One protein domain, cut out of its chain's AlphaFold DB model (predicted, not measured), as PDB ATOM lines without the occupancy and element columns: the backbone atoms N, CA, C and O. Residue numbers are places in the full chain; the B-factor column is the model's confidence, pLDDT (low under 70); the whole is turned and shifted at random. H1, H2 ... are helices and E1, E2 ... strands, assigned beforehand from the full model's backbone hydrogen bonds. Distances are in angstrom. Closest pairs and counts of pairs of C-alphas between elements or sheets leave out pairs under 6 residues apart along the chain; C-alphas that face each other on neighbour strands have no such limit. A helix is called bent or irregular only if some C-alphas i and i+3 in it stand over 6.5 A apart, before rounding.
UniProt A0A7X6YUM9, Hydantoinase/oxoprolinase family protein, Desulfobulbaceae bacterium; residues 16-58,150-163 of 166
ATOM      1  N   LYS A  16      -3.431 -27.625   3.589       91.56
ATOM      2  CA  LYS A  16      -2.437 -27.607   2.496       91.56
ATOM      3  C   LYS A  16      -1.110 -26.953   2.880       91.56
ATOM      4  O   LYS A  16      -0.095 -27.214   2.251       91.56
ATOM      5  N   GLN A  17      -1.125 -26.088   3.889       92.81
ATOM      6  CA  GLN A  17       0.034 -25.318   4.339       92.81
ATOM      7  C   GLN A  17      -0.161 -24.842   5.779       92.81
ATOM      8  O   GLN A  17      -1.286 -24.787   6.282       92.81
ATOM      9  N   VAL A  18       0.937 -24.449   6.415       94.31
ATOM     10  CA  VAL A  18       0.991 -23.927   7.779       94.31
ATOM     11  C   VAL A  18       1.600 -22.532   7.742       94.31
ATOM     12  O   VAL A  18       2.759 -22.364   7.376       94.31
ATOM     13  N   LEU A  19       0.835 -21.523   8.150       94.75
ATOM     14  CA  LEU A  19       1.350 -20.171   8.358       94.75
ATOM     15  C   LEU A  19       1.829 -20.031   9.801       94.75
ATOM     16  O   LEU A  19       1.072 -20.289  10.735       94.75
ATOM     17  N   VAL A  20       3.080 -19.618   9.988       95.75
ATOM     18  CA  VAL A  20       3.686 -19.444  11.313       95.75
ATOM     19  C   VAL A  20       3.871 -17.955  11.584       95.75
ATOM     20  O   VAL A  20       4.630 -17.283  10.888       95.75
ATOM     21  N   ILE A  21       3.186 -17.443  12.605       94.88
ATOM     22  CA  ILE A  21       3.230 -16.037  13.029       94.88
ATOM     23  C   ILE A  21       3.678 -15.914  14.493       94.88
ATOM     24  O   ILE A  21       3.697 -16.895  15.234       94.88
ATOM     25  N   GLY A  22       4.049 -14.705  14.908       93.38
ATOM     26  CA  GLY A  22       4.630 -14.390  16.212       93.38
ATOM     27  C   GLY A  22       6.151 -14.221  16.167       93.38
ATOM     28  O   GLY A  22       6.815 -14.612  15.209       93.38
ATOM     29  N   GLY A  23       6.721 -13.631  17.222       92.44
ATOM     30  CA  GLY A  23       8.161 -13.354  17.331       92.44
ATOM     31  C   GLY A  23       9.086 -14.539  16.994       92.44
ATOM     32  O   GLY A  23      10.008 -14.365  16.199       92.44
ATOM     33  N   PRO A  24       8.849 -15.759  17.514       94.31
ATOM     34  CA  PRO A  24       9.725 -16.904  17.257       94.31
ATOM     35  C   PRO A  24       9.390 -17.682  15.968       94.31
ATOM     36  O   PRO A  24       9.901 -18.786  15.776       94.31
ATOM     37  N   ALA A  25       8.544 -17.153  15.075       94.94
ATOM     38  CA  ALA A  25       8.016 -17.892  13.924       94.94
ATOM     39  C   ALA A  25       9.093 -18.543  13.037       94.94
ATOM     40  O   ALA A  25       8.952 -19.697  12.629       94.94
ATOM     41  N   ALA A  26      10.200 -17.836  12.787       93.88
ATOM     42  CA  ALA A  26      11.302 -18.337  11.964       93.88
ATOM     43  C   ALA A  26      11.937 -19.621  12.530       93.88
ATOM     44  O   ALA A  26      12.225 -20.550  11.775       93.88
ATOM     45  N   VAL A  27      12.095 -19.704  13.855       96.38
ATOM     46  CA  VAL A  27      12.707 -20.857  14.538       96.38
ATOM     47  C   VAL A  27      11.809 -22.094  14.441       96.38
ATOM     48  O   VAL A  27      12.299 -23.213  14.287       96.38
ATOM     49  N   PHE A  28      10.487 -21.904  14.467       95.75
ATOM     50  CA  PHE A  28       9.519 -23.001  14.421       95.75
ATOM     51  C   PHE A  28       9.200 -23.513  13.013       95.75
ATOM     52  O   PHE A  28       8.655 -24.612  12.893       95.75
ATOM     53  N   ARG A  29       9.583 -22.792  11.950       95.19
ATOM     54  CA  ARG A  29       9.296 -23.178  10.557       95.19
ATOM     55  C   ARG A  29       9.714 -24.619  10.244       95.19
ATOM     56  O   ARG A  29       8.896 -25.424   9.808       95.19
ATOM     57  N   GLY A  30      10.981 -24.959  10.487       95.44
ATOM     58  CA  GLY A  30      11.532 -26.286  10.188       95.44
ATOM     59  C   GLY A  30      10.922 -27.418  11.027       95.44
ATOM     60  O   GLY A  30      10.480 -28.417  10.455       95.44
ATOM     61  N   PRO A  31      10.882 -27.294  12.370       96.50
ATOM     62  CA  PRO A  31      10.228 -28.275  13.235       96.50
ATOM     63  C   PRO A  31       8.761 -28.541  12.867       96.50
ATOM     64  O   PRO A  31       8.367 -29.705  12.791       96.50
ATOM     65  N   LEU A  32       7.975 -27.493  12.587       95.88
ATOM     66  CA  LEU A  32       6.563 -27.632  12.216       95.88
ATOM     67  C   LEU A  32       6.392 -28.298  10.851       95.88
ATOM     68  O   LEU A  32       5.594 -29.226  10.746       95.88
ATOM     69  N   ALA A  33       7.180 -27.902   9.845       95.88
ATOM     70  CA  ALA A  33       7.117 -28.515   8.519       95.88
ATOM     71  C   ALA A  33       7.366 -30.031   8.575       95.88
ATOM     72  O   ALA A  33       6.612 -30.815   8.004       95.88
ATOM     73  N   ARG A  34       8.387 -30.462   9.332       96.19
ATOM     74  CA  ARG A  34       8.697 -31.890   9.512       96.19
ATOM     75  C   ARG A  34       7.616 -32.633  10.287       96.19
ATOM     76  O   ARG A  34       7.284 -33.758   9.932       96.19
ATOM     77  N   ARG A  35       7.098 -32.038  11.366       96.19
ATOM     78  CA  ARG A  35       6.141 -32.719  12.248       96.19
ATOM     79  C   ARG A  35       4.767 -32.875  11.607       96.19
ATOM     80  O   ARG A  35       4.114 -33.886  11.853       96.19
ATOM     81  N   LEU A  36       4.345 -31.874  10.837       93.81
ATOM     82  CA  LEU A  36       3.036 -31.824  10.190       93.81
ATOM     83  C   LEU A  36       3.060 -32.392   8.769       93.81
ATOM     84  O   LEU A  36       1.995 -32.622   8.214       93.81
ATOM     85  N   VAL A  37       4.249 -32.640   8.203       94.94
ATOM     86  CA  VAL A  37       4.431 -33.097   6.812       94.94
ATOM     87  C   VAL A  37       3.715 -32.149   5.836       94.94
ATOM     88  O   VAL A  37       3.076 -32.557   4.873       94.94
ATOM     89  N   LEU A  38       3.809 -30.851   6.128       95.31
ATOM     90  CA  LEU A  38       3.190 -29.764   5.376       95.31
ATOM     91  C   LEU A  38       4.204 -28.648   5.165       95.31
ATOM     92  O   LEU A  38       5.127 -28.465   5.962       95.31
ATOM     93  N   GLU A  39       4.009 -27.862   4.113       94.88
ATOM     94  CA  GLU A  39       4.779 -26.638   3.935       94.88
ATOM     95  C   GLU A  39       4.511 -25.681   5.104       94.88
ATOM     96  O   GLU A  39       3.361 -25.347   5.389       94.88
ATOM     97  N   ALA A  40       5.574 -25.227   5.775       96.25
ATOM     98  CA  ALA A  40       5.494 -24.150   6.755       96.25
ATOM     99  C   ALA A  40       6.037 -22.851   6.152       96.25
ATOM    100  O   ALA A  40       7.205 -22.778   5.747       96.25
ATOM    101  N   VAL A  41       5.202 -21.817   6.138       95.50
ATOM    102  CA  VAL A  41       5.482 -20.488   5.596       95.50
ATOM    103  C   VAL A  41       5.523 -19.485   6.745       95.50
ATOM    104  O   VAL A  41       4.617 -19.433   7.575       95.50
ATOM    105  N   VAL A  42       6.576 -18.672   6.790       94.94
ATOM    106  CA  VAL A  42       6.673 -17.525   7.702       94.94
ATOM    107  C   VAL A  42       6.432 -16.275   6.856       94.94
ATOM    108  O   VAL A  42       7.297 -15.949   6.040       94.94
ATOM    109  N   PRO A  43       5.268 -15.614   6.976       90.31
ATOM    110  CA  PRO A  43       4.967 -14.439   6.172       90.31
ATOM    111  C   PRO A  43       5.813 -13.228   6.607       90.31
ATOM    112  O   PRO A  43       6.326 -13.193   7.734       90.31
ATOM    113  N   PRO A  44       5.930 -12.196   5.752       86.81
ATOM    114  CA  PRO A  44       6.456 -10.899   6.163       86.81
ATOM    115  C   PRO A  44       5.720 -10.373   7.401       86.81
ATOM    116  O   PRO A  44       4.538 -10.652   7.598       86.81
ATOM    117  N   LEU A  45       6.423  -9.620   8.252       89.56
ATOM    118  CA  LEU A  45       5.877  -9.058   9.496       89.56
ATOM    119  C   LEU A  45       5.284 -10.096  10.470       89.56
ATOM    120  O   LEU A  45       4.545  -9.718  11.378       89.56
ATOM    121  N   ALA A  46       5.640 -11.384  10.354       92.19
ATOM    122  CA  ALA A  46       5.168 -12.445  11.250       92.19
ATOM    123  C   ALA A  46       5.284 -12.071  12.739       92.19
ATOM    124  O   ALA A  46       4.363 -12.338  13.508       92.19
ATOM    125  N   GLY A  47       6.365 -11.389  13.134       93.38
ATOM    126  CA  GLY A  47       6.591 -10.935  14.509       93.38
ATOM    127  C   GLY A  47       5.530  -9.974  15.063       93.38
ATOM    128  O   GLY A  47       5.333  -9.933  16.274       93.38
ATOM    129  N   VAL A  48       4.823  -9.246  14.195       92.88
ATOM    130  CA  VAL A  48       3.807  -8.238  14.550       92.88
ATOM    131  C   VAL A  48       2.465  -8.481  13.850       92.88
ATOM    132  O   VAL A  48       1.622  -7.588  13.800       92.88
ATOM    133  N   ALA A  49       2.234  -9.689  13.328       91.12
ATOM    134  CA  ALA A  49       1.056 -10.015  12.522       91.12
ATOM    135  C   ALA A  49      -0.275  -9.662  13.213       91.12
ATOM    136  O   ALA A  49      -1.193  -9.178  12.559       91.12
ATOM    137  N   ASN A  50      -0.364  -9.821  14.538       91.12
ATOM    138  CA  ASN A  50      -1.559  -9.445  15.301       91.12
ATOM    139  C   ASN A  50      -1.818  -7.931  15.288       91.12
ATOM    140  O   ASN A  50      -2.965  -7.517  15.154       91.12
ATOM    141  N   ALA A  51      -0.769  -7.110  15.398       91.50
ATOM    142  CA  ALA A  51      -0.898  -5.655  15.344       91.50
ATOM    143  C   ALA A  51      -1.318  -5.193  13.941       91.50
ATOM    144  O   ALA A  51      -2.184  -4.333  13.809       91.50
ATOM    145  N   VAL A  52      -0.759  -5.821  12.901       90.19
ATOM    146  CA  VAL A  52      -1.183  -5.595  11.512       90.19
ATOM    147  C   VAL A  52      -2.652  -5.982  11.337       90.19
ATOM    148  O   VAL A  52      -3.431  -5.188  10.829       90.19
ATOM    149  N   GLY A  53      -3.061  -7.161  11.816       89.62
ATOM    150  CA  GLY A  53      -4.455  -7.602  11.775       89.62
ATOM    151  C   GLY A  53      -5.401  -6.604  12.440       89.62
ATOM    152  O   GLY A  53      -6.365  -6.182  11.813       89.62
ATOM    153  N   ALA A  54      -5.080  -6.158  13.657       89.50
ATOM    154  CA  ALA A  54      -5.881  -5.178  14.388       89.50
ATOM    155  C   ALA A  54      -6.008  -3.835  13.646       89.50
ATOM    156  O   ALA A  54      -7.079  -3.235  13.634       89.50
ATOM    157  N   ALA A  55      -4.936  -3.380  12.991       89.44
ATOM    158  CA  ALA A  55      -4.944  -2.150  12.202       89.44
ATOM    159  C   ALA A  55      -5.747  -2.268  10.891       89.44
ATOM    160  O   ALA A  55      -6.235  -1.266  10.376       89.44
ATOM    161  N   LEU A  56      -5.871  -3.478  10.337       90.00
ATOM    162  CA  LEU A  56      -6.543  -3.734   9.058       90.00
ATOM    163  C   LEU A  56      -8.002  -4.186   9.207       90.00
ATOM    164  O   LEU A  56      -8.697  -4.335   8.199       90.00
ATOM    165  N   THR A  57      -8.483  -4.436  10.424       89.94
ATOM    166  CA  THR A  57      -9.870  -4.843  10.675       89.94
ATOM    167  C   THR A  57     -10.809  -3.652  10.797       89.94
ATOM    168  O   THR A  57     -10.474  -2.631  11.390       89.94
ATOM    169  N   ARG A  58     -12.027  -3.808  10.272       88.38
ATOM    170  CA  ARG A  58     -13.148  -2.903  10.534       88.38
ATOM    171  C   ARG A  58     -13.380  -2.825  12.039       88.38
ATOM    172  O   ARG A  58     -13.372  -3.860  12.702       88.38
ATOM    173  N   ILE A 150     -10.587  -4.112   6.128       88.19
ATOM    174  CA  ILE A 150     -10.832  -2.820   5.457       88.19
ATOM    175  C   ILE A 150      -9.661  -2.354   4.596       88.19
ATOM    176  O   ILE A 150      -9.828  -1.481   3.749       88.19
ATOM    177  N   ALA A 151      -8.484  -2.946   4.778       85.81
ATOM    178  CA  ALA A 151      -7.313  -2.673   3.964       85.81
ATOM    179  C   ALA A 151      -6.431  -3.918   3.829       85.81
ATOM    180  O   ALA A 151      -6.471  -4.831   4.649       85.81
ATOM    181  N   ARG A 152      -5.632  -3.958   2.767       83.38
ATOM    182  CA  ARG A 152      -4.634  -4.988   2.499       83.38
ATOM    183  C   ARG A 152      -3.256  -4.356   2.478       83.38
ATOM    184  O   ARG A 152      -3.093  -3.231   2.012       83.38
ATOM    185  N   LEU A 153      -2.279  -5.098   2.979       77.94
ATOM    186  CA  LEU A 153      -0.878  -4.731   2.873       77.94
ATOM    187  C   LEU A 153      -0.320  -5.310   1.573       77.94
ATOM    188  O   LEU A 153      -0.505  -6.501   1.311       77.94
ATOM    189  N   ASP A 154       0.345  -4.484   0.769       74.31
ATOM    190  CA  ASP A 154       1.096  -4.990  -0.379       74.31
ATOM    191  C   ASP A 154       2.367  -5.694   0.111       74.31
ATOM    192  O   ASP A 154       3.039  -5.222   1.025       74.31
ATOM    193  N   ALA A 155       2.714  -6.824  -0.504       58.03
ATOM    194  CA  ALA A 155       3.857  -7.639  -0.080       58.03
ATOM    195  C   ALA A 155       5.220  -6.929  -0.236       58.03
ATOM    196  O   ALA A 155       6.166  -7.297   0.457       58.03
ATOM    197  N   ASP A 156       5.293  -5.901  -1.090       55.16
ATOM    198  CA  ASP A 156       6.545  -5.244  -1.498       55.16
ATOM    199  C   ASP A 156       6.741  -3.834  -0.908       55.16
ATOM    200  O   ASP A 156       7.822  -3.258  -1.028       55.16
ATOM    201  N   THR A 157       5.729  -3.275  -0.236       50.75
ATOM    202  CA  THR A 157       5.783  -1.915   0.318       50.75
ATOM    203  C   THR A 157       4.983  -1.847   1.616       50.75
ATOM    204  O   THR A 157       3.882  -2.380   1.697       50.75
ATOM    205  N   SER A 158       5.462  -1.103   2.618       52.62
ATOM    206  CA  SER A 158       4.725  -0.794   3.859       52.62
ATOM    207  C   SER A 158       3.448   0.054   3.653       52.62
ATOM    208  O   SER A 158       2.972   0.696   4.586       52.62
ATOM    209  N   THR A 159       2.900   0.112   2.437       55.91
ATOM    210  CA  THR A 159       1.695   0.861   2.074       55.91
ATOM    211  C   THR A 159       0.463  -0.034   2.158       55.91
ATOM    212  O   THR A 159       0.402  -1.087   1.523       55.91
ATOM    213  N   ALA A 160      -0.544   0.405   2.914       58.66
ATOM    214  CA  ALA A 160      -1.852  -0.238   2.962       58.66
ATOM    215  C   ALA A 160      -2.765   0.317   1.854       58.66
ATOM    216  O   ALA A 160      -2.850   1.531   1.666       58.66
ATOM    217  N   ARG A 161      -3.477  -0.561   1.140       64.19
ATOM    218  CA  ARG A 161      -4.537  -0.199   0.185       64.19
ATOM    219  C   ARG A 161      -5.892  -0.575   0.755       64.19
ATOM    220  O   ARG A 161      -6.024  -1.657   1.317       64.19
ATOM    221  N   LEU A 162      -6.906   0.271   0.582       67.88
ATOM    222  CA  LEU A 162      -8.272  -0.074   0.983       67.88
ATOM    223  C   LEU A 162      -8.719  -1.362   0.278       67.88
ATOM    224  O   LEU A 162      -8.476  -1.552  -0.916       67.88
ATOM    225  N   ALA A 163      -9.343  -2.263   1.034       65.06
ATOM    226  CA  ALA A 163      -9.977  -3.437   0.462       65.06
ATOM    227  C   ALA A 163     -11.139  -2.959  -0.425       65.06
ATOM    228  O   ALA A 163     -11.856  -2.031  -0.052       65.06
TER     229      ALA A 163
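AT A GLANCE: This is residues 16 to 58 and 150 to 163 of the 166 residues of the protein "Hydantoinase/oxoprolinase family protein" of Desulfobulbaceae bacterium (UniProt A0A7X6YUM9). Two small lobes stand at opposite ends of an elongated, loose body: in one, H1 packs on the parallel pair E1 and E2, and in the other the hairpin of E3 and E4 meets the last residues of H2. H2 runs from the first lobe to the second. The 57 printed residues include two named helices and four named strands in the order E1, H1, E2, H2, E3, E4, a mixed class. The radius of gyration of the C-alphas is 13.1 A, and the spans are 37 by 22 by 22 A.

IN THESE COORDINATES: E1 is residues 17 to 19, with C-alpha 17 at (0.034, -25.318, 4.339). H1, residues 25 to 36, is 15.3 A long and irregular: C-alphas 27 and 30 are 7.1 A apart. E2 is residues 39 to 41. H2, residues 46 to 56, is 14.8 A long and irregular: C-alphas 47 and 50 are 8.3 A apart. E3 is residues 151 to 153 and E4 residues 160 to 162, with C-alpha 162 at (-8.272, -0.074, 0.983).

HOW THE PARTS SIT: E1, H1 and E2 form a strand-helix-strand unit, two parallel neighbour strands with a helix between them along the chain, and its crossover is right-handed. N 18 and O 39 are 2.8 A apart, within hydrogen-bond range. The closest C-alphas of H1 and E2 are those of Ala 33 and Ala 40, 5.0 A apart. H1 and H2 are close but not clearly touching, at 6.7 A between the C-alphas of Ala 25 and Ala 46, and about perpendicular at 79 degrees. The closest C-alphas of H2 and E3 are those of Leu 56 and Ala 151, 5.3 A apart. E3 and E4 are an antiparallel hairpin, with N 152 and O 161 at 2.7 A, within hydrogen-bond range. O i to N i+4 pairs are within range in 6 of 8 cases in H1 and 5 of 7 in H2.

THE WHOLE: The C-alphas of Arg 35 and Leu 162 are the two farthest apart, 37.4 A. Residues 59 to 149 are not printed, and C-alphas 58 and 150 are 5.6 A apart across the cut. Of the links that are printed whole, E3 to E4 is short and the others are tight. The model's confidence is low, under 70, at residues 155 to 163.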